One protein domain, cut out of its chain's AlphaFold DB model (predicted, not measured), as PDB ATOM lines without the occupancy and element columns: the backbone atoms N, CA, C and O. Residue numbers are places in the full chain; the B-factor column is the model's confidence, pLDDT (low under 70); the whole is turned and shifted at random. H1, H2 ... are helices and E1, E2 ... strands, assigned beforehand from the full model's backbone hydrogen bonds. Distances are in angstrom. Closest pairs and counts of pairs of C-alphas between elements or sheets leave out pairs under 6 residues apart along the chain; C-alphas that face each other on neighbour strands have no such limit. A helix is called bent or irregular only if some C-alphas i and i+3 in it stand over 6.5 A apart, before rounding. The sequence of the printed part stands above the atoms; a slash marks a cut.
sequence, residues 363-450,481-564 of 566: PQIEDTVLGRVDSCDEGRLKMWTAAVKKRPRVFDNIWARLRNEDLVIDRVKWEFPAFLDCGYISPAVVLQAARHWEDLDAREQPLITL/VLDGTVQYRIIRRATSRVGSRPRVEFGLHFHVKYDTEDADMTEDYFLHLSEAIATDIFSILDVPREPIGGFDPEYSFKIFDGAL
ATOM      1  N   PRO A 363     287.627 272.956 415.157       68.25
ATOM      2  CA  PRO A 363     287.498 271.514 415.240       68.25
ATOM      3  C   PRO A 363     286.445 271.116 414.211       68.25
ATOM      4  O   PRO A 363     285.399 271.772 414.085       68.25
ATOM      5  N   GLN A 364     286.753 270.099 413.414       68.88
ATOM      6  CA  GLN A 364     285.714 269.502 412.596       68.88
ATOM      7  C   GLN A 364     284.706 268.897 413.572       68.88
ATOM      8  O   GLN A 364     285.104 268.322 414.585       68.88
ATOM      9  N   ILE A 365     283.413 269.105 413.315       74.50
ATOM     10  CA  ILE A 365     282.382 268.336 414.012       74.50
ATOM     11  C   ILE A 365     282.722 266.887 413.686       74.50
ATOM     12  O   ILE A 365     282.661 266.512 412.514       74.50
ATOM     13  N   GLU A 366     283.195 266.146 414.689       78.25
ATOM     14  CA  GLU A 366     283.655 264.776 414.475       78.25
ATOM     15  C   GLU A 366     282.458 263.942 414.047       78.25
ATOM     16  O   GLU A 366     282.505 263.297 413.007       78.25
ATOM     17  N   ASP A 367     281.358 264.080 414.795       84.06
ATOM     18  CA  ASP A 367     280.129 263.343 414.570       84.06
ATOM     19  C   ASP A 367     278.895 264.182 414.932       84.06
ATOM     20  O   ASP A 367     278.821 264.802 415.997       84.06
ATOM     21  N   THR A 368     277.886 264.143 414.057       89.62
ATOM     22  CA  THR A 368     276.502 264.511 414.382       89.62
ATOM     23  C   THR A 368     275.698 263.223 414.478       89.62
ATOM     24  O   THR A 368     275.456 262.555 413.470       89.62
ATOM     25  N   VAL A 369     275.270 262.866 415.686       91.00
ATOM     26  CA  VAL A 369     274.538 261.622 415.943       91.00
ATOM     27  C   VAL A 369     273.105 261.951 416.334       91.00
ATOM     28  O   VAL A 369     272.865 262.724 417.258       91.00
ATOM     29  N   LEU A 370     272.138 261.339 415.650       92.44
ATOM     30  CA  LEU A 370     270.764 261.275 416.139       92.44
ATOM     31  C   LEU A 370     270.652 260.068 417.071       92.44
ATOM     32  O   LEU A 370     270.773 258.928 416.621       92.44
ATOM     33  N   GLY A 371     270.439 260.298 418.363       92.38
ATOM     34  CA  GLY A 371     270.367 259.204 419.322       92.38
ATOM     35  C   GLY A 371     270.085 259.636 420.751       92.38
ATOM     36  O   GLY A 371     269.821 260.800 421.048       92.38
ATOM     37  N   ARG A 372     270.131 258.661 421.658       94.56
ATOM     38  CA  ARG A 372     269.871 258.874 423.084       94.56
ATOM     39  C   ARG A 372     271.146 259.259 423.819       94.56
ATOM     40  O   ARG A 372     272.218 258.725 423.538       94.56
ATOM     41  N   VAL A 373     271.006 260.093 424.848       93.06
ATOM     42  CA  VAL A 373     272.135 260.534 425.693       93.06
ATOM     43  C   VAL A 373     272.872 259.379 426.380       93.06
ATOM     44  O   VAL A 373     274.081 259.453 426.573       93.06
ATOM     45  N   ASP A 374     272.171 258.283 426.693       94.50
ATOM     46  CA  ASP A 374     272.746 257.097 427.346       94.50
ATOM     47  C   ASP A 374     273.650 256.268 426.410       94.50
ATOM     48  O   ASP A 374     274.471 255.498 426.903       94.50
ATOM     49  N   SER A 375     273.494 256.404 425.090       92.50
ATOM     50  CA  SER A 375     274.270 255.685 424.067       92.50
ATOM     51  C   SER A 375     275.225 256.591 423.283       92.50
ATOM     52  O   SER A 375     275.899 256.116 422.374       92.50
ATOM     53  N   CYS A 376     275.256 257.890 423.596       92.12
ATOM     54  CA  CYS A 376     276.110 258.866 422.922       92.12
ATOM     55  C   CYS A 376     277.591 258.558 423.177       92.12
ATOM     56  O   CYS A 376     277.967 258.338 424.332       92.12
ATOM     57  N   ASP A 377     278.396 258.544 422.107       90.94
ATOM     58  CA  ASP A 377     279.822 258.183 422.132       90.94
ATOM     59  C   ASP A 377     280.058 256.881 422.914       90.94
ATOM     60  O   ASP A 377     280.773 256.852 423.909       90.94
ATOM     61  N   GLU A 378     279.319 255.824 422.560       93.44
ATOM     62  CA  GLU A 378     279.384 254.512 423.229       93.44
ATOM     63  C   GLU A 378     279.065 254.562 424.741       93.44
ATOM     64  O   GLU A 378     279.478 253.708 425.525       93.44
ATOM     65  N   GLY A 379     278.283 255.560 425.166       92.25
ATOM     66  CA  GLY A 379     277.921 255.788 426.567       92.25
ATOM     67  C   GLY A 379     278.937 256.632 427.342       92.25
ATOM     68  O   GLY A 379     278.776 256.821 428.551       92.25
ATOM     69  N   ARG A 380     279.954 257.189 426.678       89.75
ATOM     70  CA  ARG A 380     280.988 258.006 427.319       89.75
ATOM     71  C   ARG A 380     280.440 259.297 427.915       89.75
ATOM     72  O   ARG A 380     280.821 259.650 429.026       89.75
ATOM     73  N   LEU A 381     279.473 259.950 427.264       89.69
ATOM     74  CA  LEU A 381     278.817 261.134 427.838       89.69
ATOM     75  C   LEU A 381     278.152 260.808 429.187       89.69
ATOM     76  O   LEU A 381     278.304 261.542 430.163       89.69
ATOM     77  N   LYS A 382     277.469 259.660 429.270       92.00
ATOM     78  CA  LYS A 382     276.866 259.164 430.513       92.00
ATOM     79  C   LYS A 382     277.922 258.874 431.576       92.00
ATOM     80  O   LYS A 382     277.713 259.202 432.743       92.00
ATOM     81  N   MET A 383     279.033 258.257 431.177       90.06
ATOM     82  CA  MET A 383     280.168 257.982 432.057       90.06
ATOM     83  C   MET A 383     280.737 259.283 432.633       90.06
ATOM     84  O   MET A 383     280.860 259.384 433.851       90.06
ATOM     85  N   TRP A 384     280.980 260.304 431.802       87.44
ATOM     86  CA  TRP A 384     281.441 261.618 432.260       87.44
ATOM     87  C   TRP A 384     280.487 262.238 433.266       87.44
ATOM     88  O   TRP A 384     280.902 262.663 434.341       87.44
ATOM     89  N   THR A 385     279.189 262.222 432.968       85.06
ATOM     90  CA  THR A 385     278.184 262.734 433.896       85.06
ATOM     91  C   THR A 385     278.127 261.936 435.199       85.06
ATOM     92  O   THR A 385     277.853 262.517 436.251       85.06
ATOM     93  N   ALA A 386     278.386 260.627 435.176       87.31
ATOM     94  CA  ALA A 386     278.446 259.778 436.367       87.31
ATOM     95  C   ALA A 386     279.717 259.987 437.208       87.31
ATOM     96  O   ALA A 386     279.643 259.869 438.428       87.31
ATOM     97  N   ALA A 387     280.840 260.337 436.578       84.62
ATOM     98  CA  ALA A 387     282.133 260.546 437.230       84.62
ATOM     99  C   ALA A 387     282.245 261.894 437.971       84.62
ATOM    100  O   ALA A 387     283.198 262.123 438.711       84.62
ATOM    101  N   VAL A 388     281.276 262.798 437.816       82.31
ATOM    102  CA  VAL A 388     281.272 264.098 438.497       82.31
ATOM    103  C   VAL A 388     281.163 263.948 440.023       82.31
ATOM    104  O   VAL A 388     280.147 263.490 440.556       82.31
ATOM    105  N   LYS A 389     282.176 264.426 440.757       77.56
ATOM    106  CA  LYS A 389     282.168 264.464 442.229       77.56
ATOM    107  C   LYS A 389     281.101 265.434 442.744       77.56
ATOM    108  O   LYS A 389     280.996 266.561 442.270       77.56
ATOM    109  N   LYS A 390     280.344 265.025 443.772       81.19
ATOM    110  CA  LYS A 390     279.293 265.848 444.416       81.19
ATOM    111  C   LYS A 390     278.262 266.406 443.417       81.19
ATOM    112  O   LYS A 390     277.817 267.545 443.556       81.19
ATOM    113  N   ARG A 391     277.881 265.605 442.413       80.06
ATOM    114  CA  ARG A 391     276.891 265.977 441.392       80.06
ATOM    115  C   ARG A 391     275.572 266.449 442.038       80.06
ATOM    116  O   ARG A 391     274.962 265.682 442.784       80.06
ATOM    117  N   PRO A 392     275.097 267.673 441.745       82.06
ATOM    118  CA  PRO A 392     273.792 268.139 442.205       82.06
ATOM    119  C   PRO A 392     272.644 267.242 441.719       82.06
ATOM    120  O   PRO A 392     272.603 266.870 440.547       82.06
ATOM    121  N   ARG A 393     271.651 266.971 442.580       86.25
ATOM    122  CA  ARG A 393     270.470 266.140 442.239       86.25
ATOM    123  C   ARG A 393     269.692 266.651 441.023       86.25
ATOM    124  O   ARG A 393     269.046 265.872 440.332       86.25
ATOM    125  N   VAL A 394     269.760 267.951 440.734       84.56
ATOM    126  CA  VAL A 394     269.103 268.529 439.555       84.56
ATOM    127  C   VAL A 394     269.621 267.919 438.246       84.56
ATOM    128  O   VAL A 394     268.850 267.778 437.301       84.56
ATOM    129  N   PHE A 395     270.882 267.468 438.198       84.00
ATOM    130  CA  PHE A 395     271.408 266.759 437.029       84.00
ATOM    131  C   PHE A 395     270.758 265.407 436.828       84.00
ATOM    132  O   PHE A 395     270.528 265.032 435.686       84.00
ATOM    133  N   ASP A 396     270.424 264.697 437.904       89.25
ATOM    134  CA  ASP A 396     269.725 263.417 437.802       89.25
ATOM    135  C   ASP A 396     268.351 263.619 437.167       89.25
ATOM    136  O   ASP A 396     267.944 262.838 436.310       89.25
ATOM    137  N   ASN A 397     267.675 264.715 437.524       91.75
ATOM    138  CA  ASN A 397     266.381 265.084 436.956       91.75
ATOM    139  C   ASN A 397     266.499 265.479 435.478       91.75
ATOM    140  O   ASN A 397     265.725 264.990 434.654       91.75
ATOM    141  N   ILE A 398     267.484 266.315 435.124       90.94
ATOM    142  CA  ILE A 398     267.755 266.689 433.725       90.94
ATOM    143  C   ILE A 398     268.097 265.440 432.908       90.94
ATOM    144  O   ILE A 398     267.508 265.200 431.858       90.94
ATOM    145  N   TRP A 399     269.001 264.597 433.403       92.62
ATOM    146  CA  TRP A 399     269.418 263.380 432.717       92.62
ATOM    147  C   TRP A 399     268.257 262.396 432.552       92.62
ATOM    148  O   TRP A 399     268.040 261.861 431.463       92.62
ATOM    149  N   ALA A 400     267.452 262.192 433.600       94.44
ATOM    150  CA  ALA A 400     266.259 261.352 433.546       94.44
ATOM    151  C   ALA A 400     265.238 261.861 432.524       94.44
ATOM    152  O   ALA A 400     264.598 261.050 431.854       94.44
ATOM    153  N   ARG A 401     265.114 263.184 432.368       94.81
ATOM    154  CA  ARG A 401     264.258 263.797 431.350       94.81
ATOM    155  C   ARG A 401     264.774 263.536 429.936       94.81
ATOM    156  O   ARG A 401     263.966 263.246 429.059       94.81
ATOM    157  N   LEU A 402     266.085 263.627 429.717       94.94
ATOM    158  CA  LEU A 402     266.702 263.473 428.393       94.94
ATOM    159  C   LEU A 402     266.813 262.015 427.931       94.94
ATOM    160  O   LEU A 402     266.807 261.756 426.734       94.94
ATOM    161  N   ARG A 403     266.911 261.046 428.851       95.50
ATOM    162  CA  ARG A 403     267.257 259.646 428.520       95.50
ATOM    163  C   ARG A 403     266.319 258.936 427.540       95.50
ATOM    164  O   ARG A 403     266.717 257.941 426.937       95.50
ATOM    165  N   ASN A 404     265.070 259.389 427.458       92.94
ATOM    166  CA  ASN A 404     264.030 258.781 426.630       92.94
ATOM    167  C   ASN A 404     263.823 259.521 425.303       92.94
ATOM    168  O   ASN A 404     262.989 259.092 424.512       92.94
ATOM    169  N   GLU A 405     264.554 260.611 425.077       95.94
ATOM    170  CA  GLU A 405     264.443 261.438 423.882       95.94
ATOM    171  C   GLU A 405     265.512 261.048 422.861       95.94
ATOM    172  O   GLU A 405     266.664 260.785 423.221       95.94
ATOM    173  N   ASP A 406     265.130 261.047 421.587       95.56
ATOM    174  CA  ASP A 406     266.074 260.955 420.479       95.56
ATOM    175  C   ASP A 406     266.495 262.384 420.107       95.56
ATOM    176  O   ASP A 406     265.698 263.178 419.602       95.56
ATOM    177  N   LEU A 407     267.742 262.732 420.422       94.94
ATOM    178  CA  LEU A 407     268.288 264.079 420.274       94.94
ATOM    179  C   LEU A 407     269.289 264.115 419.127       94.94
ATOM    180  O   LEU A 407     270.000 263.140 418.882       94.94
ATOM    181  N   VAL A 408     269.387 265.262 418.454       94.81
ATOM    182  CA  VAL A 408     270.555 265.554 417.618       94.81
ATOM    183  C   VAL A 408     271.674 265.974 418.564       94.81
ATOM    184  O   VAL A 408     271.497 266.901 419.356       94.81
ATOM    185  N   ILE A 409     272.796 265.266 418.516       94.12
ATOM    186  CA  ILE A 409     273.956 265.508 419.365       94.12
ATOM    187  C   ILE A 409     275.151 265.769 418.462       94.12
ATOM    188  O   ILE A 409     275.584 264.873 417.739       94.12
ATOM    189  N   ASP A 410     275.685 266.985 418.522       92.50
ATOM    190  CA  ASP A 410     276.955 267.301 417.875       92.50
ATOM    191  C   ASP A 410     278.087 267.107 418.872       92.50
ATOM    192  O   ASP A 410     278.059 267.670 419.973       92.50
ATOM    193  N   ARG A 411     279.094 266.335 418.471       91.50
ATOM    194  CA  ARG A 411     280.330 266.162 419.220       91.50
ATOM    195  C   ARG A 411     281.448 266.943 418.555       91.50
ATOM    196  O   ARG A 411     281.693 266.839 417.352       91.50
ATOM    197  N   VAL A 412     282.155 267.703 419.372       89.81
ATOM    198  CA  VAL A 412     283.319 268.474 418.970       89.81
ATOM    199  C   VAL A 412     284.462 268.110 419.900       89.81
ATOM    200  O   VAL A 412     284.333 268.221 421.115       89.81
ATOM    201  N   LYS A 413     285.583 267.673 419.338       89.69
ATOM    202  CA  LYS A 413     286.759 267.272 420.103       89.69
ATOM    203  C   LYS A 413     287.939 268.161 419.740       89.69
ATOM    204  O   LYS A 413     288.179 268.464 418.572       89.69
ATOM    205  N   TRP A 414     288.669 268.573 420.763       86.44
ATOM    206  CA  TRP A 414     289.960 269.221 420.654       86.44
ATOM    207  C   TRP A 414     291.004 268.383 421.363       86.44
ATOM    208  O   TRP A 414     290.799 267.912 422.481       86.44
ATOM    209  N   GLU A 415     292.138 268.263 420.700       88.00
ATOM    210  CA  GLU A 415     293.336 267.639 421.222       88.00
ATOM    211  C   GLU A 415     294.423 268.708 421.240       88.00
ATOM    212  O   GLU A 415     294.812 269.249 420.199       88.00
ATOM    213  N   PHE A 416     294.859 269.076 422.439       84.06
ATOM    214  CA  PHE A 416     295.990 269.964 422.640       84.06
ATOM    215  C   PHE A 416     297.158 269.130 423.161       84.06
ATOM    216  O   PHE A 416     296.937 268.288 424.014       84.06
ATOM    217  N   PRO A 417     298.403 269.353 422.724       85.62
ATOM    218  CA  PRO A 417     299.552 268.664 423.312       85.62
ATOM    219  C   PRO A 417     299.623 268.899 424.831       85.62
ATOM    220  O   PRO A 417     299.509 270.049 425.257       85.62
ATOM    221  N   ALA A 418     299.833 267.843 425.629       78.62
ATOM    222  CA  ALA A 418     299.870 267.928 427.098       78.62
ATOM    223  C   ALA A 418     301.050 268.778 427.575       78.62
ATOM    224  O   ALA A 418     300.966 269.537 428.540       78.62
ATOM    225  N   PHE A 419     302.171 268.690 426.857       78.62
ATOM    226  CA  PHE A 419     303.336 269.512 427.125       78.62
ATOM    227  C   PHE A 419     303.450 270.651 426.115       78.62
ATOM    228  O   PHE A 419     303.897 270.476 424.979       78.62
ATOM    229  N   LEU A 420     303.079 271.849 426.559       82.56
ATOM    230  CA  LEU A 420     303.307 273.087 425.825       82.56
ATOM    231  C   LEU A 420     304.366 273.900 426.548       82.56
ATOM    232  O   LEU A 420     304.092 274.510 427.582       82.56
ATOM    233  N   ASP A 421     305.567 273.946 425.973       85.94
ATOM    234  CA  ASP A 421     306.605 274.869 426.424       85.94
ATOM    235  C   ASP A 421     306.179 276.311 426.111       85.94
ATOM    236  O   ASP A 421     306.445 276.856 425.038       85.94
ATOM    237  N   CYS A 422     305.479 276.930 427.061       87.31
ATOM    238  CA  CYS A 422     305.066 278.330 426.994       87.31
ATOM    239  C   CYS A 422     306.224 279.293 427.328       87.31
ATOM    240  O   CYS A 422     306.008 280.504 427.428       87.31
ATOM    241  N   GLY A 423     307.447 278.781 427.502       89.62
ATOM    242  CA  GLY A 423     308.572 279.515 428.056       89.62
ATOM    243  C   GLY A 423     308.393 279.820 429.545       89.62
ATOM    244  O   GLY A 423     307.456 279.375 430.207       89.62
ATOM    245  N   TYR A 424     309.316 280.609 430.089       92.12
ATOM    246  CA  TYR A 424     309.234 281.039 431.480       92.12
ATOM    247  C   TYR A 424     308.181 282.137 431.651       92.12
ATOM    248  O   TYR A 424     308.333 283.240 431.124       92.12
ATOM    249  N   ILE A 425     307.150 281.848 432.444       93.56
ATOM    250  CA  ILE A 425     306.153 282.819 432.894       93.56
ATOM    251  C   ILE A 425     306.197 282.831 434.419       93.56
ATOM    252  O   ILE A 425     306.207 281.782 435.063       93.56
ATOM    253  N   SER A 426     306.256 284.025 435.010       95.69
ATOM    254  CA  SER A 426     306.284 284.155 436.467       95.69
ATOM    255  C   SER A 426     305.033 283.505 437.083       95.69
ATOM    256  O   SER A 426     303.923 283.827 436.647       95.69
ATOM    257  N   PRO A 427     305.163 282.678 438.139       93.81
ATOM    258  CA  PRO A 427     304.012 282.082 438.824       93.81
ATOM    259  C   PRO A 427     302.979 283.113 439.303       93.81
ATOM    260  O   PRO A 427     301.783 282.833 439.336       93.81
ATOM    261  N   ALA A 428     303.424 284.332 439.632       94.88
ATOM    262  CA  ALA A 428     302.534 285.422 440.023       94.88
ATOM    263  C   ALA A 428     301.629 285.885 438.865       94.88
ATOM    264  O   ALA A 428     300.444 286.125 439.081       94.88
ATOM    265  N   VAL A 429     302.172 285.962 437.643       95.31
ATOM    266  CA  VAL A 429     301.420 286.340 436.432       95.31
ATOM    267  C   VAL A 429     300.376 285.277 436.113       95.31
ATOM    268  O   VAL A 429     299.221 285.614 435.879       95.31
ATOM    269  N   VAL A 430     300.760 284.001 436.184       93.62
ATOM    270  CA  VAL A 430     299.852 282.862 435.980       93.62
ATOM    271  C   VAL A 430     298.681 282.927 436.953       93.62
ATOM    272  O   VAL A 430     297.527 282.870 436.539       93.62
ATOM    273  N   LEU A 431     298.973 283.043 438.252       93.06
ATOM    274  CA  LEU A 431     297.948 283.029 439.290       93.06
ATOM    275  C   LEU A 431     296.999 284.226 439.156       93.06
ATOM    276  O   LEU A 431     295.791 284.084 439.328       93.06
ATOM    277  N   GLN A 432     297.541 285.405 438.839       95.44
ATOM    278  CA  GLN A 432     296.748 286.602 438.580       95.44
ATOM    279  C   GLN A 432     295.843 286.422 437.356       95.44
ATOM    280  O   GLN A 432     294.661 286.742 437.436       95.44
ATOM    281  N   ALA A 433     296.380 285.889 436.258       95.81
ATOM    282  CA  ALA A 433     295.628 285.619 435.040       95.81
ATOM    283  C   ALA A 433     294.493 284.612 435.271       95.81
ATOM    284  O   ALA A 433     293.369 284.865 434.850       95.81
ATOM    285  N   ALA A 434     294.769 283.510 435.977       92.88
ATOM    286  CA  ALA A 434     293.781 282.476 436.283       92.88
ATOM    287  C   ALA A 434     292.625 283.022 437.134       92.88
ATOM    288  O   ALA A 434     291.465 282.878 436.757       92.88
ATOM    289  N   ARG A 435     292.936 283.735 438.225       95.00
ATOM    290  CA  ARG A 435     291.919 284.367 439.086       95.00
ATOM    291  C   ARG A 435     291.070 285.381 438.330       95.00
ATOM    292  O   ARG A 435     289.866 285.447 438.539       95.00
ATOM    293  N   HIS A 436     291.702 286.173 437.466       96.12
ATOM    294  CA  HIS A 436     290.994 287.161 436.656       96.12
ATOM    295  C   HIS A 436     290.061 286.501 435.646       96.12
ATOM    296  O   HIS A 436     288.917 286.910 435.506       96.12
ATOM    297  N   TRP A 437     290.518 285.436 434.984       94.62
ATOM    298  CA  TRP A 437     289.682 284.662 434.070       94.62
ATOM    299  C   TRP A 437     288.461 284.052 434.771       94.62
ATOM    300  O   TRP A 437     287.350 284.148 434.256       94.62
ATOM    301  N   GLU A 438     288.651 283.470 435.958       90.38
ATOM    302  CA  GLU A 438     287.557 282.936 436.781       90.38
ATOM    303  C   GLU A 438     286.546 284.022 437.171       90.38
ATOM    304  O   GLU A 438     285.337 283.796 437.099       90.38
ATOM    305  N   ASP A 439     287.027 285.206 437.550       92.50
ATOM    306  CA  ASP A 439     286.174 286.338 437.903       92.50
ATOM    307  C   ASP A 439     285.385 286.874 436.693       92.50
ATOM    308  O   ASP A 439     284.182 287.136 436.800       92.50
ATOM    309  N   LEU A 440     286.013 286.964 435.514       91.94
ATOM    310  CA  LEU A 440     285.331 287.320 434.267       91.94
ATOM    311  C   LEU A 440     284.264 286.271 433.887       91.94
ATOM    312  O   LEU A 440     283.134 286.650 433.571       91.94
ATOM    313  N   ASP A 441     284.575 284.968 433.962       86.62
ATOM    314  CA  ASP A 441     283.614 283.877 433.688       86.62
ATOM    315  C   ASP A 441     282.418 283.943 434.652       86.62
ATOM    316  O   ASP A 441     281.262 283.853 434.226       86.62
ATOM    317  N   ALA A 442     282.675 284.196 435.941       86.38
ATOM    318  CA  ALA A 442     281.639 284.346 436.962       86.38
ATOM    319  C   ALA A 442     280.742 285.579 436.740       86.38
ATOM    320  O   ALA A 442     279.546 285.532 437.036       86.38
ATOM    321  N   ARG A 443     281.287 286.682 436.208       87.44
ATOM    322  CA  ARG A 443     280.514 287.888 435.855       87.44
ATOM    323  C   ARG A 443     279.688 287.713 434.584       87.44
ATOM    324  O   ARG A 443     278.568 288.224 434.512       87.44
ATOM    325  N   GLU A 444     280.216 287.015 433.580       81.56
ATOM    326  CA  GLU A 444     279.510 286.748 432.319       81.56
ATOM    327  C   GLU A 444     278.276 285.862 432.550       81.56
ATOM    328  O   GLU A 444     277.187 286.122 432.012       81.56
ATOM    329  N   GLN A 445     278.449 284.840 433.387       72.75
ATOM    330  CA  GLN A 445     277.473 283.792 433.648       72.75
ATOM    331  C   GLN A 445     276.977 283.914 435.092       72.75
ATOM    332  O   GLN A 445     277.593 283.332 435.987       72.75
ATOM    333  N   PRO A 446     275.856 284.619 435.358       64.25
ATOM    334  CA  PRO A 446     275.254 284.560 436.679       64.25
ATOM    335  C   PRO A 446     274.947 283.093 436.980       64.25
ATOM    336  O   PRO A 446     274.125 282.468 436.306       64.25
ATOM    337  N   LEU A 447     275.662 282.532 437.957       58.88
ATOM    338  CA  LEU A 447     275.410 281.185 438.445       58.88
ATOM    339  C   LEU A 447     273.937 281.122 438.835       58.88
ATOM    340  O   LEU A 447     273.493 281.872 439.712       58.88
ATOM    341  N   ILE A 448     273.182 280.217 438.200       63.78
ATOM    342  CA  ILE A 448     271.922 279.780 438.793       63.78
ATOM    343  C   ILE A 448     272.359 279.168 440.110       63.78
ATOM    344  O   ILE A 448     272.956 278.092 440.146       63.78
ATOM    345  N   THR A 449     272.148 279.908 441.193       58.97
ATOM    346  CA  THR A 449     272.414 279.386 442.521       58.97
ATOM    347  C   THR A 449     271.302 278.387 442.755       58.97
ATOM    348  O   THR A 449     270.226 278.749 443.224       58.97
ATOM    349  N   LEU A 450     271.534 277.144 442.328       60.19
ATOM    350  CA  LEU A 450     270.647 276.041 442.645       60.19
ATOM    351  C   LEU A 450     270.432 276.087 444.158       60.19
ATOM    352  O   LEU A 450     271.421 276.292 444.876       60.19
ATOM    353  N   VAL A 481     294.877 258.460 435.791       51.47
ATOM    354  CA  VAL A 481     294.164 259.356 436.693       51.47
ATOM    355  C   VAL A 481     293.505 260.388 435.811       51.47
ATOM    356  O   VAL A 481     294.171 261.199 435.173       51.47
ATOM    357  N   LEU A 482     292.184 260.331 435.774       59.44
ATOM    358  CA  LEU A 482     291.398 261.178 434.911       59.44
ATOM    359  C   LEU A 482     291.088 262.469 435.670       59.44
ATOM    360  O   LEU A 482     290.013 262.635 436.244       59.44
ATOM    361  N   ASP A 483     292.085 263.356 435.730       62.03
ATOM    362  CA  ASP A 483     291.899 264.716 436.230       62.03
ATOM    363  C   ASP A 483     291.237 265.550 435.131       62.03
ATOM    364  O   ASP A 483     291.612 265.499 433.956       62.03
ATOM    365  N   GLY A 484     290.178 266.259 435.494       69.25
ATOM    366  CA  GLY A 484     289.350 266.937 434.517       69.25
ATOM    367  C   GLY A 484     288.153 267.643 435.121       69.25
ATOM    368  O   GLY A 484     287.767 267.397 436.265       69.25
ATOM    369  N   THR A 485     287.556 268.533 434.338       75.81
ATOM    370  CA  THR A 485     286.390 269.320 434.736       75.81
ATOM    371  C   THR A 485     285.237 269.097 433.774       75.81
ATOM    372  O   THR A 485     285.424 268.955 432.563       75.81
ATOM    373  N   VAL A 486     284.021 269.064 434.321       74.12
ATOM    374  CA  VAL A 486     282.793 269.024 433.525       74.12
ATOM    375  C   VAL A 486     281.979 270.275 433.791       74.12
ATOM    376  O   VAL A 486     281.575 270.530 434.927       74.12
ATOM    377  N   GLN A 487     281.685 271.019 432.729       77.00
ATOM    378  CA  GLN A 487     280.818 272.183 432.771       77.00
ATOM    379  C   GLN A 487     279.539 271.936 431.971       77.00
ATOM    380  O   GLN A 487     279.571 271.491 430.827       77.00
ATOM    381  N   TYR A 488     278.402 272.280 432.575       75.38
ATOM    382  CA  TYR A 488     277.084 272.160 431.957       75.38
ATOM    383  C   TYR A 488     276.511 273.547 431.705       75.38
ATOM    384  O   TYR A 488     276.444 274.366 432.629       75.38
ATOM    385  N   ARG A 489     276.074 273.799 430.470       76.31
ATOM    386  CA  ARG A 489     275.456 275.065 430.071       76.31
ATOM    387  C   ARG A 489     274.138 274.828 429.351       76.31
ATOM    388  O   ARG A 489     274.069 273.979 428.471       76.31
ATOM    389  N   ILE A 490     273.104 275.604 429.672       77.81
ATOM    390  CA  ILE A 490     271.923 275.709 428.798       77.81
ATOM    391  C   ILE A 490     272.103 276.884 427.875       77.81
ATOM    392  O   ILE A 490     272.449 277.963 428.340       77.81
ATOM    393  N   ILE A 491     271.830 276.661 426.598       76.25
ATOM    394  CA  ILE A 491     271.908 277.650 425.540       76.25
ATOM    395  C   ILE A 491     270.493 277.905 425.031       76.25
ATOM    396  O   ILE A 491     269.802 276.982 424.592       76.25
ATOM    397  N   ARG A 492     270.072 279.170 425.056       72.94
ATOM    398  CA  ARG A 492     268.896 279.650 424.324       72.94
ATOM    399  C   ARG A 492     269.382 280.504 423.158       72.94
ATOM    400  O   ARG A 492     270.132 281.446 423.361       72.94
ATOM    401  N   ARG A 493     268.970 280.147 421.945       66.44
ATOM    402  CA  ARG A 493     269.109 280.893 420.691       66.44
ATOM    403  C   ARG A 493     270.525 281.424 420.418       66.44
ATOM    404  O   ARG A 493     270.696 282.624 420.242       66.44
ATOM    405  N   ALA A 494     271.516 280.537 420.296       58.56
ATOM    406  CA  ALA A 494     272.836 280.913 419.786       58.56
ATOM    407  C   ALA A 494     272.736 281.242 418.283       58.56
ATOM    408  O   ALA A 494     272.669 280.363 417.422       58.56
ATOM    409  N   THR A 495     272.646 282.529 417.964       47.28
ATOM    410  CA  THR A 495     272.501 283.064 416.601       47.28
ATOM    411  C   THR A 495     273.837 283.360 415.930       47.28
ATOM    412  O   THR A 495     273.906 283.490 414.705       47.28
ATOM    413  N   SER A 496     274.910 283.436 416.710       48.09
ATOM    414  CA  SER A 496     276.231 283.801 416.221       48.09
ATOM    415  C   SER A 496     276.903 282.668 415.425       48.09
ATOM    416  O   SER A 496     277.349 281.661 415.970       48.09
ATOM    417  N   ARG A 497     277.047 282.883 414.107       46.59
ATOM    418  CA  ARG A 497     277.912 282.126 413.172       46.59
ATOM    419  C   ARG A 497     279.417 282.390 413.387       46.59
ATOM    420  O   ARG A 497     280.211 282.226 412.463       46.59
ATOM    421  N   VAL A 498     279.837 282.849 414.566       44.91
ATOM    422  CA  VAL A 498     281.251 283.155 414.824       44.91
ATOM    423  C   VAL A 498     281.977 281.872 415.251       44.91
ATOM    424  O   VAL A 498     282.148 281.576 416.435       44.91
ATOM    425  N   GLY A 499     282.377 281.085 414.248       55.06
ATOM    426  CA  GLY A 499     283.128 279.829 414.383       55.06
ATOM    427  C   GLY A 499     282.325 278.577 414.011       55.06
ATOM    428  O   GLY A 499     281.165 278.658 413.622       55.06
ATOM    429  N   SER A 500     282.947 277.402 414.144       54.41
ATOM    430  CA  SER A 500     282.360 276.080 413.855       54.41
ATOM    431  C   SER A 500     281.358 275.573 414.894       54.41
ATOM    432  O   SER A 500     281.032 274.387 414.897       54.41
ATOM    433  N   ARG A 501     280.863 276.432 415.794       64.62
ATOM    434  CA  ARG A 501     279.847 275.991 416.749       64.62
ATOM    435  C   ARG A 501     278.547 275.687 416.002       64.62
ATOM    436  O   ARG A 501     278.125 276.502 415.175       64.62
ATOM    437  N   PRO A 502     277.899 274.551 416.290       64.81
ATOM    438  CA  PRO A 502     276.610 274.253 415.701       64.81
ATOM    439  C   PRO A 502     275.588 275.313 416.120       64.81
ATOM    440  O   PRO A 502     275.616 275.841 417.235       64.81
ATOM    441  N   ARG A 503     274.688 275.661 415.197       73.44
ATOM    442  CA  ARG A 503     273.605 276.605 415.478       73.44
ATOM    443  C   ARG A 503     272.577 275.897 416.353       73.44
ATOM    444  O   ARG A 503     271.836 275.056 415.857       73.44
ATOM    445  N   VAL A 504     272.533 276.261 417.629       74.25
ATOM    446  CA  VAL A 504     271.645 275.659 418.626       74.25
ATOM    447  C   VAL A 504     270.558 276.668 418.999       74.25
ATOM    448  O   VAL A 504     270.835 277.710 419.598       74.25
ATOM    449  N   GLU A 505     269.309 276.378 418.630       77.25
ATOM    450  CA  GLU A 505     268.162 277.214 419.009       77.25
ATOM    451  C   GLU A 505     267.768 277.001 420.475       77.25
ATOM    452  O   GLU A 505     267.549 277.963 421.207       77.25
ATOM    453  N   PHE A 506     267.774 275.753 420.929       82.62
ATOM    454  CA  PHE A 506     267.737 275.386 422.338       82.62
ATOM    455  C   PHE A 506     268.664 274.197 422.526       82.62
ATOM    456  O   PHE A 506     268.609 273.248 421.744       82.62
ATOM    457  N   GLY A 507     269.524 274.231 423.537       86.75
ATOM    458  CA  GLY A 507     270.406 273.100 423.763       86.75
ATOM    459  C   GLY A 507     271.088 273.060 425.106       86.75
ATOM    460  O   GLY A 507     271.102 274.035 425.856       86.75
ATOM    461  N   LEU A 508     271.663 271.899 425.385       88.69
ATOM    462  CA  LEU A 508     272.586 271.697 426.488       88.69
ATOM    463  C   LEU A 508     273.988 271.500 425.926       88.69
ATOM    464  O   LEU A 508     274.203 270.658 425.059       88.69
ATOM    465  N   HIS A 509     274.931 272.278 426.435       89.50
ATOM    466  CA  HIS A 509     276.346 272.171 426.126       89.50
ATOM    467  C   HIS A 509     277.067 271.547 427.318       89.50
ATOM    468  O   HIS A 509     277.060 272.099 428.420       89.50
ATOM    469  N   PHE A 510     277.645 270.373 427.084       88.50
ATOM    470  CA  PHE A 510     278.475 269.650 428.037       88.50
ATOM    471  C   PHE A 510     279.914 269.820 427.580       88.50
ATOM    472  O   PHE A 510     280.277 269.343 426.510       88.50
ATOM    473  N   HIS A 511     280.699 270.520 428.380       87.44
ATOM    474  CA  HIS A 511     282.116 270.727 428.151       87.44
ATOM    475  C   HIS A 511     282.885 269.836 429.115       87.44
ATOM    476  O   HIS A 511     282.715 269.957 430.327       87.44
ATOM    477  N   VAL A 512     283.703 268.937 428.585       87.69
ATOM    478  CA  VAL A 512     284.555 268.036 429.354       87.69
ATOM    479  C   VAL A 512     285.995 268.373 429.012       87.69
ATOM    480  O   VAL A 512     286.387 268.281 427.852       87.69
ATOM    481  N   LYS A 513     286.789 268.739 430.011       86.56
ATOM    482  CA  LYS A 513     288.238 268.869 429.874       86.56
ATOM    483  C   LYS A 513     288.894 267.759 430.679       86.56
ATOM    484  O   LYS A 513     288.506 267.566 431.825       86.56
ATOM    485  N   TYR A 514     289.843 267.041 430.097       86.31
ATOM    486  CA  TYR A 514     290.592 265.993 430.787       86.31
ATOM    487  C   TYR A 514     291.986 265.862 430.194       86.31
ATOM    488  O   TYR A 514     292.167 266.112 429.005       86.31
ATOM    489  N   ASP A 515     292.945 265.438 431.003       82.31
ATOM    490  CA  ASP A 515     294.313 265.238 430.538       82.31
ATOM    491  C   ASP A 515     294.556 263.753 430.213       82.31
ATOM    492  O   ASP A 515     293.971 262.848 430.812       82.31
ATOM    493  N   THR A 516     295.394 263.502 429.214       85.81
ATOM    494  CA  THR A 516     295.926 262.180 428.843       85.81
ATOM    495  C   THR A 516     297.450 262.211 428.962       85.81
ATOM    496  O   THR A 516     298.022 263.273 429.208       85.81
ATOM    497  N   GLU A 517     298.132 261.076 428.774       82.81
ATOM    498  CA  GLU A 517     299.604 261.041 428.824       82.81
ATOM    499  C   GLU A 517     300.253 262.024 427.827       82.81
ATOM    500  O   GLU A 517     301.266 262.646 428.147       82.81
ATOM    501  N   ASP A 518     299.636 262.210 426.655       84.94
ATOM    502  CA  ASP A 518     300.214 262.968 425.540       84.94
ATOM    503  C   ASP A 518     299.472 264.278 425.216       84.94
ATOM    504  O   ASP A 518     300.034 265.165 424.560       84.94
ATOM    505  N   ALA A 519     298.224 264.434 425.672       86.12
ATOM    506  CA  ALA A 519     297.357 265.548 425.290       86.12
ATOM    507  C   ALA A 519     296.420 266.065 426.401       86.12
ATOM    508  O   ALA A 519     295.799 265.268 427.105       86.12
ATOM    509  N   ASP A 520     296.226 267.388 426.481       84.69
ATOM    510  CA  ASP A 520     295.039 267.979 427.108       84.69
ATOM    511  C   ASP A 520     293.871 267.814 426.125       84.69
ATOM    512  O   ASP A 520     293.852 268.388 425.028       84.69
ATOM    513  N   MET A 521     292.857 267.066 426.521       88.00
ATOM    514  CA  MET A 521     291.674 266.819 425.714       88.00
ATOM    515  C   MET A 521     290.551 267.755 426.131       88.00
ATOM    516  O   MET A 521     290.339 268.064 427.306       88.00
ATOM    517  N   THR A 522     289.789 268.221 425.153       89.25
ATOM    518  CA  THR A 522     288.548 268.948 425.405       89.25
ATOM    519  C   THR A 522     287.461 268.401 424.499       89.25
ATOM    520  O   THR A 522     287.620 268.363 423.285       89.25
ATOM    521  N   GLU A 523     286.349 267.979 425.079       91.38
ATOM    522  CA  GLU A 523     285.195 267.454 424.361       91.38
ATOM    523  C   GLU A 523     283.962 268.290 424.680       91.38
ATOM    524  O   GLU A 523     283.576 268.453 425.835       91.38
ATOM    525  N   ASP A 524     283.334 268.800 423.632       90.50
ATOM    526  CA  ASP A 524     282.078 269.521 423.675       90.50
ATOM    527  C   ASP A 524     280.970 268.652 423.079       90.50
ATOM    528  O   ASP A 524     281.045 268.228 421.925       90.50
ATOM    529  N   TYR A 525     279.907 268.437 423.849       92.19
ATOM    530  CA  TYR A 525     278.677 267.808 423.381       92.19
ATOM    531  C   TYR A 525     277.567 268.855 423.356       92.19
ATOM    532  O   TYR A 525     277.218 269.422 424.396       92.19
ATOM    533  N   PHE A 526     276.997 269.103 422.180       91.56
ATOM    534  CA  PHE A 526     275.857 269.997 421.989       91.56
ATOM    535  C   PHE A 526     274.603 269.165 421.730       91.56
ATOM    536  O   PHE A 526     274.414 268.623 420.644       91.56
ATOM    537  N   LEU A 527     273.741 269.062 422.740       94.00
ATOM    538  CA  LEU A 527     272.455 268.381 422.637       94.00
ATOM    539  C   LEU A 527     271.421 269.397 422.173       94.00
ATOM    540  O   LEU A 527     271.091 270.323 422.916       94.00
ATOM    541  N   HIS A 528     270.895 269.215 420.967       92.44
ATOM    542  CA  HIS A 528     269.827 270.048 420.427       92.44
ATOM    543  C   HIS A 528     268.490 269.603 421.005       92.44
ATOM    544  O   HIS A 528     268.095 268.442 420.888       92.44
ATOM    545  N   LEU A 529     267.792 270.535 421.641       92.88
ATOM    546  CA  LEU A 529     266.531 270.288 422.324       92.88
ATOM    547  C   LEU A 529     265.379 270.875 421.515       92.88
ATOM    548  O   LEU A 529     265.479 271.973 420.968       92.88
ATOM    549  N   SER A 530     264.246 270.175 421.496       92.62
ATOM    550  CA  SER A 530     262.992 270.796 421.074       92.62
ATOM    551  C   SER A 530     262.556 271.847 422.100       92.62
ATOM    552  O   SER A 530     262.918 271.771 423.277       92.62
ATOM    553  N   GLU A 531     261.735 272.809 421.682       88.75
ATOM    554  CA  GLU A 531     261.199 273.843 422.578       88.75
ATOM    555  C   GLU A 531     260.462 273.243 423.792       88.75
ATOM    556  O   GLU A 531     260.589 273.742 424.913       88.75
ATOM    557  N   ALA A 532     259.747 272.130 423.594       92.31
ATOM    558  CA  ALA A 532     259.066 271.409 424.668       92.31
ATOM    559  C   ALA A 532     260.059 270.843 425.697       92.31
ATOM    560  O   ALA A 532     259.907 271.078 426.894       92.31
ATOM    561  N   ILE A 533     261.117 270.165 425.237       93.31
ATOM    562  CA  ILE A 533     262.149 269.611 426.127       93.31
ATOM    563  C   ILE A 533     262.894 270.740 426.849       93.31
ATOM    564  O   ILE A 533     263.121 270.661 428.054       93.31
ATOM    565  N   ALA A 534     263.243 271.814 426.138       89.62
ATOM    566  CA  ALA A 534     263.895 272.976 426.731       89.62
ATOM    567  C   ALA A 534     263.030 273.604 427.836       89.62
ATOM    568  O   ALA A 534     263.537 273.925 428.908       89.62
ATOM    569  N   THR A 535     261.718 273.715 427.609       87.81
ATOM    570  CA  THR A 535     260.755 274.220 428.599       87.81
ATOM    571  C   THR A 535     260.724 273.361 429.862       87.81
ATOM    572  O   THR A 535     260.723 273.911 430.967       87.81
ATOM    573  N   ASP A 536     260.744 272.034 429.718       92.00
ATOM    574  CA  ASP A 536     260.798 271.112 430.856       92.00
ATOM    575  C   ASP A 536     262.104 271.282 431.644       92.00
ATOM    576  O   ASP A 536     262.087 271.349 432.872       92.00
ATOM    577  N   ILE A 537     263.239 271.418 430.953       90.38
ATOM    578  CA  ILE A 537     264.548 271.608 431.592       90.38
ATOM    579  C   ILE A 537     264.627 272.948 432.325       90.38
ATOM    580  O   ILE A 537     265.114 272.993 433.455       90.38
ATOM    581  N   PHE A 538     264.111 274.032 431.740       86.00
ATOM    582  CA  PHE A 538     264.024 275.320 432.433       86.00
ATOM    583  C   PHE A 538     263.161 275.230 433.691       86.00
ATOM    584  O   PHE A 538     263.515 275.824 434.707       86.00
ATOM    585  N   SER A 539     262.081 274.444 433.649       88.12
ATOM    586  CA  SER A 539     261.256 274.183 434.828       88.12
ATOM    587  C   SER A 539     261.993 273.373 435.894       88.12
ATOM    588  O   SER A 539     261.783 273.624 437.071       88.12
ATOM    589  N   ILE A 540     262.844 272.413 435.515       88.56
ATOM    590  CA  ILE A 540     263.655 271.627 436.465       88.56
ATOM    591  C   ILE A 540     264.679 272.511 437.196       88.56
ATOM    592  O   ILE A 540     265.051 272.219 438.330       88.56
ATOM    593  N   LEU A 541     265.150 273.574 436.544       84.19
ATOM    594  CA  LEU A 541     266.164 274.487 437.072       84.19
ATOM    595  C   LEU A 541     265.593 275.737 437.740       84.19
ATOM    596  O   LEU A 541     266.369 276.611 438.124       84.19
ATOM    597  N   ASP A 542     264.266 275.845 437.831       85.56
ATOM    598  CA  ASP A 542     263.565 277.033 438.323       85.56
ATOM    599  C   ASP A 542     264.005 278.335 437.616       85.56
ATOM    600  O   ASP A 542     264.036 279.417 438.206       85.56
ATOM    601  N   VAL A 543     264.353 278.250 436.325       79.31
ATOM    602  CA  VAL A 543     264.746 279.422 435.528       79.31
ATOM    603  C   VAL A 543     263.481 280.143 435.053       79.31
ATOM    604  O   VAL A 543     262.639 279.519 434.398       79.31
ATOM    605  N   PRO A 544     263.322 281.454 435.325       71.94
ATOM    606  CA  PRO A 544     262.166 282.200 434.848       71.94
ATOM    607  C   PRO A 544     262.069 282.145 433.318       71.94
ATOM    608  O   PRO A 544     263.061 282.315 432.609       71.94
ATOM    609  N   ARG A 545     260.855 281.932 432.794       70.00
ATOM    610  CA  ARG A 545     260.601 281.899 431.338       70.00
ATOM    611  C   ARG A 545     260.832 283.255 430.668       70.00
ATOM    612  O   ARG A 545     261.205 283.304 429.491       70.00
ATOM    613  N   GLU A 546     260.579 284.330 431.409       72.56
ATOM    614  CA  GLU A 546     260.755 285.698 430.939       72.56
ATOM    615  C   GLU A 546     262.206 286.156 431.143       72.56
ATOM    616  O   GLU A 546     262.778 285.930 432.213       72.56
ATOM    617  N   PRO A 547     262.821 286.795 430.133       65.00
ATOM    618  CA  PRO A 547     264.166 287.331 430.255       65.00
ATOM    619  C   PRO A 547     264.210 288.371 431.374       65.00
ATOM    620  O   PRO A 547     263.484 289.368 431.357       65.00
ATOM    621  N   ILE A 548     265.093 288.156 432.349       61.09
ATOM    622  CA  ILE A 548     265.342 289.127 433.413       61.09
ATOM    623  C   ILE A 548     265.940 290.384 432.755       61.09
ATOM    624  O   ILE A 548     267.085 290.367 432.306       61.09
ATOM    625  N   GLY A 549     265.158 291.466 432.680       61.81
ATOM    626  CA  GLY A 549     265.633 292.788 432.259       61.81
ATOM    627  C   GLY A 549     265.512 293.142 430.771       61.81
ATOM    628  O   GLY A 549     266.175 294.079 430.344       61.81
ATOM    629  N   GLY A 550     264.689 292.449 429.974       51.62
ATOM    630  CA  GLY A 550     264.369 292.888 428.601       51.62
ATOM    631  C   GLY A 550     265.501 292.762 427.566       51.62
ATOM    632  O   GLY A 550     265.395 293.330 426.483       51.62
ATOM    633  N   PHE A 551     266.564 292.016 427.874       47.66
ATOM    634  CA  PHE A 551     267.625 291.668 426.924       47.66
ATOM    635  C   PHE A 551     267.251 290.391 426.134       47.66
ATOM    636  O   PHE A 551     266.812 289.402 426.719       47.66
ATOM    637  N   ASP A 552     267.405 290.413 424.805       53.16
ATOM    638  CA  ASP A 552     267.200 289.281 423.870       53.16
ATOM    639  C   ASP A 552     268.479 288.384 423.817       53.16
ATOM    640  O   ASP A 552     269.561 288.855 424.170       53.16
ATOM    641  N   PRO A 553     268.449 287.106 423.380       47.25
ATOM    642  CA  PRO A 553     268.108 285.948 424.203       47.25
ATOM    643  C   PRO A 553     269.233 284.887 424.268       47.25
ATOM    644  O   PRO A 553     268.934 283.722 424.529       47.25
ATOM    645  N   GLU A 554     270.500 285.256 424.035       55.38
ATOM    646  CA  GLU A 554     271.649 284.352 424.229       55.38
ATOM    647  C   GLU A 554     271.988 284.238 425.719       55.38
ATOM    648  O   GLU A 554     272.878 284.901 426.250       55.38
ATOM    649  N   TYR A 555     271.243 283.388 426.420       63.38
ATOM    650  CA  TYR A 555     271.574 283.016 427.788       63.38
ATOM    651  C   TYR A 555     272.421 281.750 427.773       63.38
ATOM    652  O   TYR A 555     272.003 280.733 427.214       63.38
ATOM    653  N   SER A 556     273.589 281.821 428.415       62.88
ATOM    654  CA  SER A 556     274.305 280.646 428.895       62.88
ATOM    655  C   SER A 556     274.326 280.668 430.418       62.88
ATOM    656  O   SER A 556     274.749 281.651 431.026       62.88
ATOM    657  N   PHE A 557     273.804 279.613 431.037       63.84
ATOM    658  CA  PHE A 557     273.834 279.451 432.488       63.84
ATOM    659  C   PHE A 557     274.783 278.324 432.847       63.84
ATOM    660  O   PHE A 557     274.560 277.192 432.423       63.84
ATOM    661  N   LYS A 558     275.805 278.617 433.654       70.50
ATOM    662  CA  LYS A 558     276.650 277.592 434.269       70.50
ATOM    663  C   LYS A 558     275.823 276.860 435.323       70.50
ATOM    664  O   LYS A 558     275.489 277.442 436.351       70.50
ATOM    665  N   ILE A 559     275.456 275.609 435.051       63.31
ATOM    666  CA  ILE A 559     274.683 274.785 435.995       63.31
ATOM    667  C   ILE A 559     275.622 274.172 437.040       63.31
ATOM    668  O   ILE A 559     275.268 274.052 438.210       63.31
ATOM    669  N   PHE A 560     276.824 273.771 436.617       68.44
ATOM    670  CA  PHE A 560     277.820 273.132 437.470       68.44
ATOM    671  C   PHE A 560     279.212 273.210 436.872       68.44
ATOM    672  O   PHE A 560     279.368 273.302 435.653       68.44
ATOM    673  N   ASP A 561     280.182 273.142 437.772       67.56
ATOM    674  CA  ASP A 561     281.600 272.974 437.513       67.56
ATOM    675  C   ASP A 561     282.168 272.120 438.639       67.56
ATOM    676  O   ASP A 561     281.932 272.400 439.820       67.56
ATOM    677  N   GLY A 562     282.854 271.046 438.284       68.44
ATOM    678  CA  GLY A 562     283.416 270.147 439.270       68.44
ATOM    679  C   GLY A 562     284.387 269.159 438.670       68.44
ATOM    680  O   GLY A 562     284.350 268.861 437.475       68.44
ATOM    681  N   ALA A 563     285.250 268.668 439.553       74.00
ATOM    682  CA  ALA A 563     286.279 267.707 439.220       74.00
ATOM    683  C   ALA A 563     285.680 266.321 438.951       74.00
ATOM    684  O   ALA A 563     284.709 265.898 439.598       74.00
ATOM    685  N   LEU A 564     286.301 265.602 438.027       73.94
ATOM    686  CA  LEU A 564     286.058 264.185 437.814       73.94
ATOM    687  C   LEU A 564     286.607 263.371 439.002       73.94
ATOM    688  O   LEU A 564     287.574 263.742 439.673       73.94
TER     689      LEU A 564
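Overview. This is residues 363 to 450 and 481 to 564 of the 566 residues of an uncharacterized protein of Exidia glandulosa HHB12029 (UniProt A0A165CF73). A twisted wall of six strands, E1 to E6, has the helices H1 and H4 packed over one face, with H2 between them, touching H4 and only grazing the sheet. From E2 the backbone swings out into a handle whose residues 421 to 440 stick out; the long helix H3 leads back and meets the sheet only near its last residues, beside E6. The printed part has 172 residues, with four named helices and six named strands in the order E1 H1 H2 E2 H3 E3 E4 E5 H4 E6. The sheet runs E1 - E2 - E5 - E4 - E3 - E6, all antiparallel, and the class is mixed, helices and strands. The whole is compact, with a radius of gyration of the C-alphas of 17.0 A and spans of 51 by 40 by 35 A.

Along the chain. Strand E1, residues 365 to 371, begins with C-alpha 365 at (282.382, 268.336, 414.012). H1 spans residues 373 to 387 and is irregular: C-alphas 374 and 377 are 8.9 A apart. H2 holds residues 393 to 402. E2, residues 407 to 417, is 31.7 A from first to last C-alpha. H3, residues 427 to 444, begins with C-alpha 427 at (304.012, 282.082, 438.824) and is 25.8 A long. After the cut come E3, residues 484 to 492, 26.2 A, E4, residues 506 to 515, 29.6 A, and E5, residues 519 to 528, 28.3 A. H4 holds residues 531 to 540. E6, residues 555 to 563, is 24.1 A long and ends with C-alpha 563 at (286.279, 267.707, 439.220).

Arrangement. E1 and E6 are the edge strands of the sheet. E1 and E2 are antiparallel at 151 degrees, with N 369 and O 409 2.9 A apart, within hydrogen-bond range. E2 and E5 are antiparallel at 165 degrees, with N 414 and O 522 at 2.7 A. E3, E4 and E5 form a meander, each strand the antiparallel neighbour of the one before, in two hairpins. Within hydrogen-bond range are N 510 and O 525 across E4 and E5, 2.9 A apart, and N 489 and O 509 across E3 and E4, 2.8 A apart. Between E3 and E6, N 559 and O 488 are 2.9 A apart. H1 and H4 are on the same face of the sheet, two layers with helices on one face. The closest C-alphas of H1 and E2 are those of Val 373 and Leu 407, 7.5 A apart. H4 has a height over the sheet of 9.9 A, lies over E4 and only just over E3, with 3 C-alphas there, and runs slantwise to the strands, at 41 degrees to E4 on the local plane. H2 and H4 touch, with the C-alphas of Ile 398 and Ile 537 closest at 6.2 A, at a shallow tilt of 18 degrees, opposite ways. H1 and H2 are close but not clearly touching, with the C-alphas of Val 373 and Leu 402 closest at 6.7 A. H3 only grazes the sheet, with its residues 441 to 444, and is near E6. In H2, H3 and H4 every O i to N i+4 pair is within hydrogen-bond range; in H1, 6 of 11 are.

Size, cuts and confidence. The C-alphas of Tyr 424 and Ala 532 are the two farthest apart, at 51.5 A. Residues 421 to 440, of which 427 to 440 belong to H3, stand free; the body without them spans 46 by 32 by 30 A. Residues 451 to 480 are not printed, and C-alphas 450 and 481 are 29.4 A apart across the cut. The links E3 to E4 and H4 to E6 are long. The mean pLDDT of the printed part is 81.4; 36 residues are under 70, among them 493 to 502 and 547 to 557.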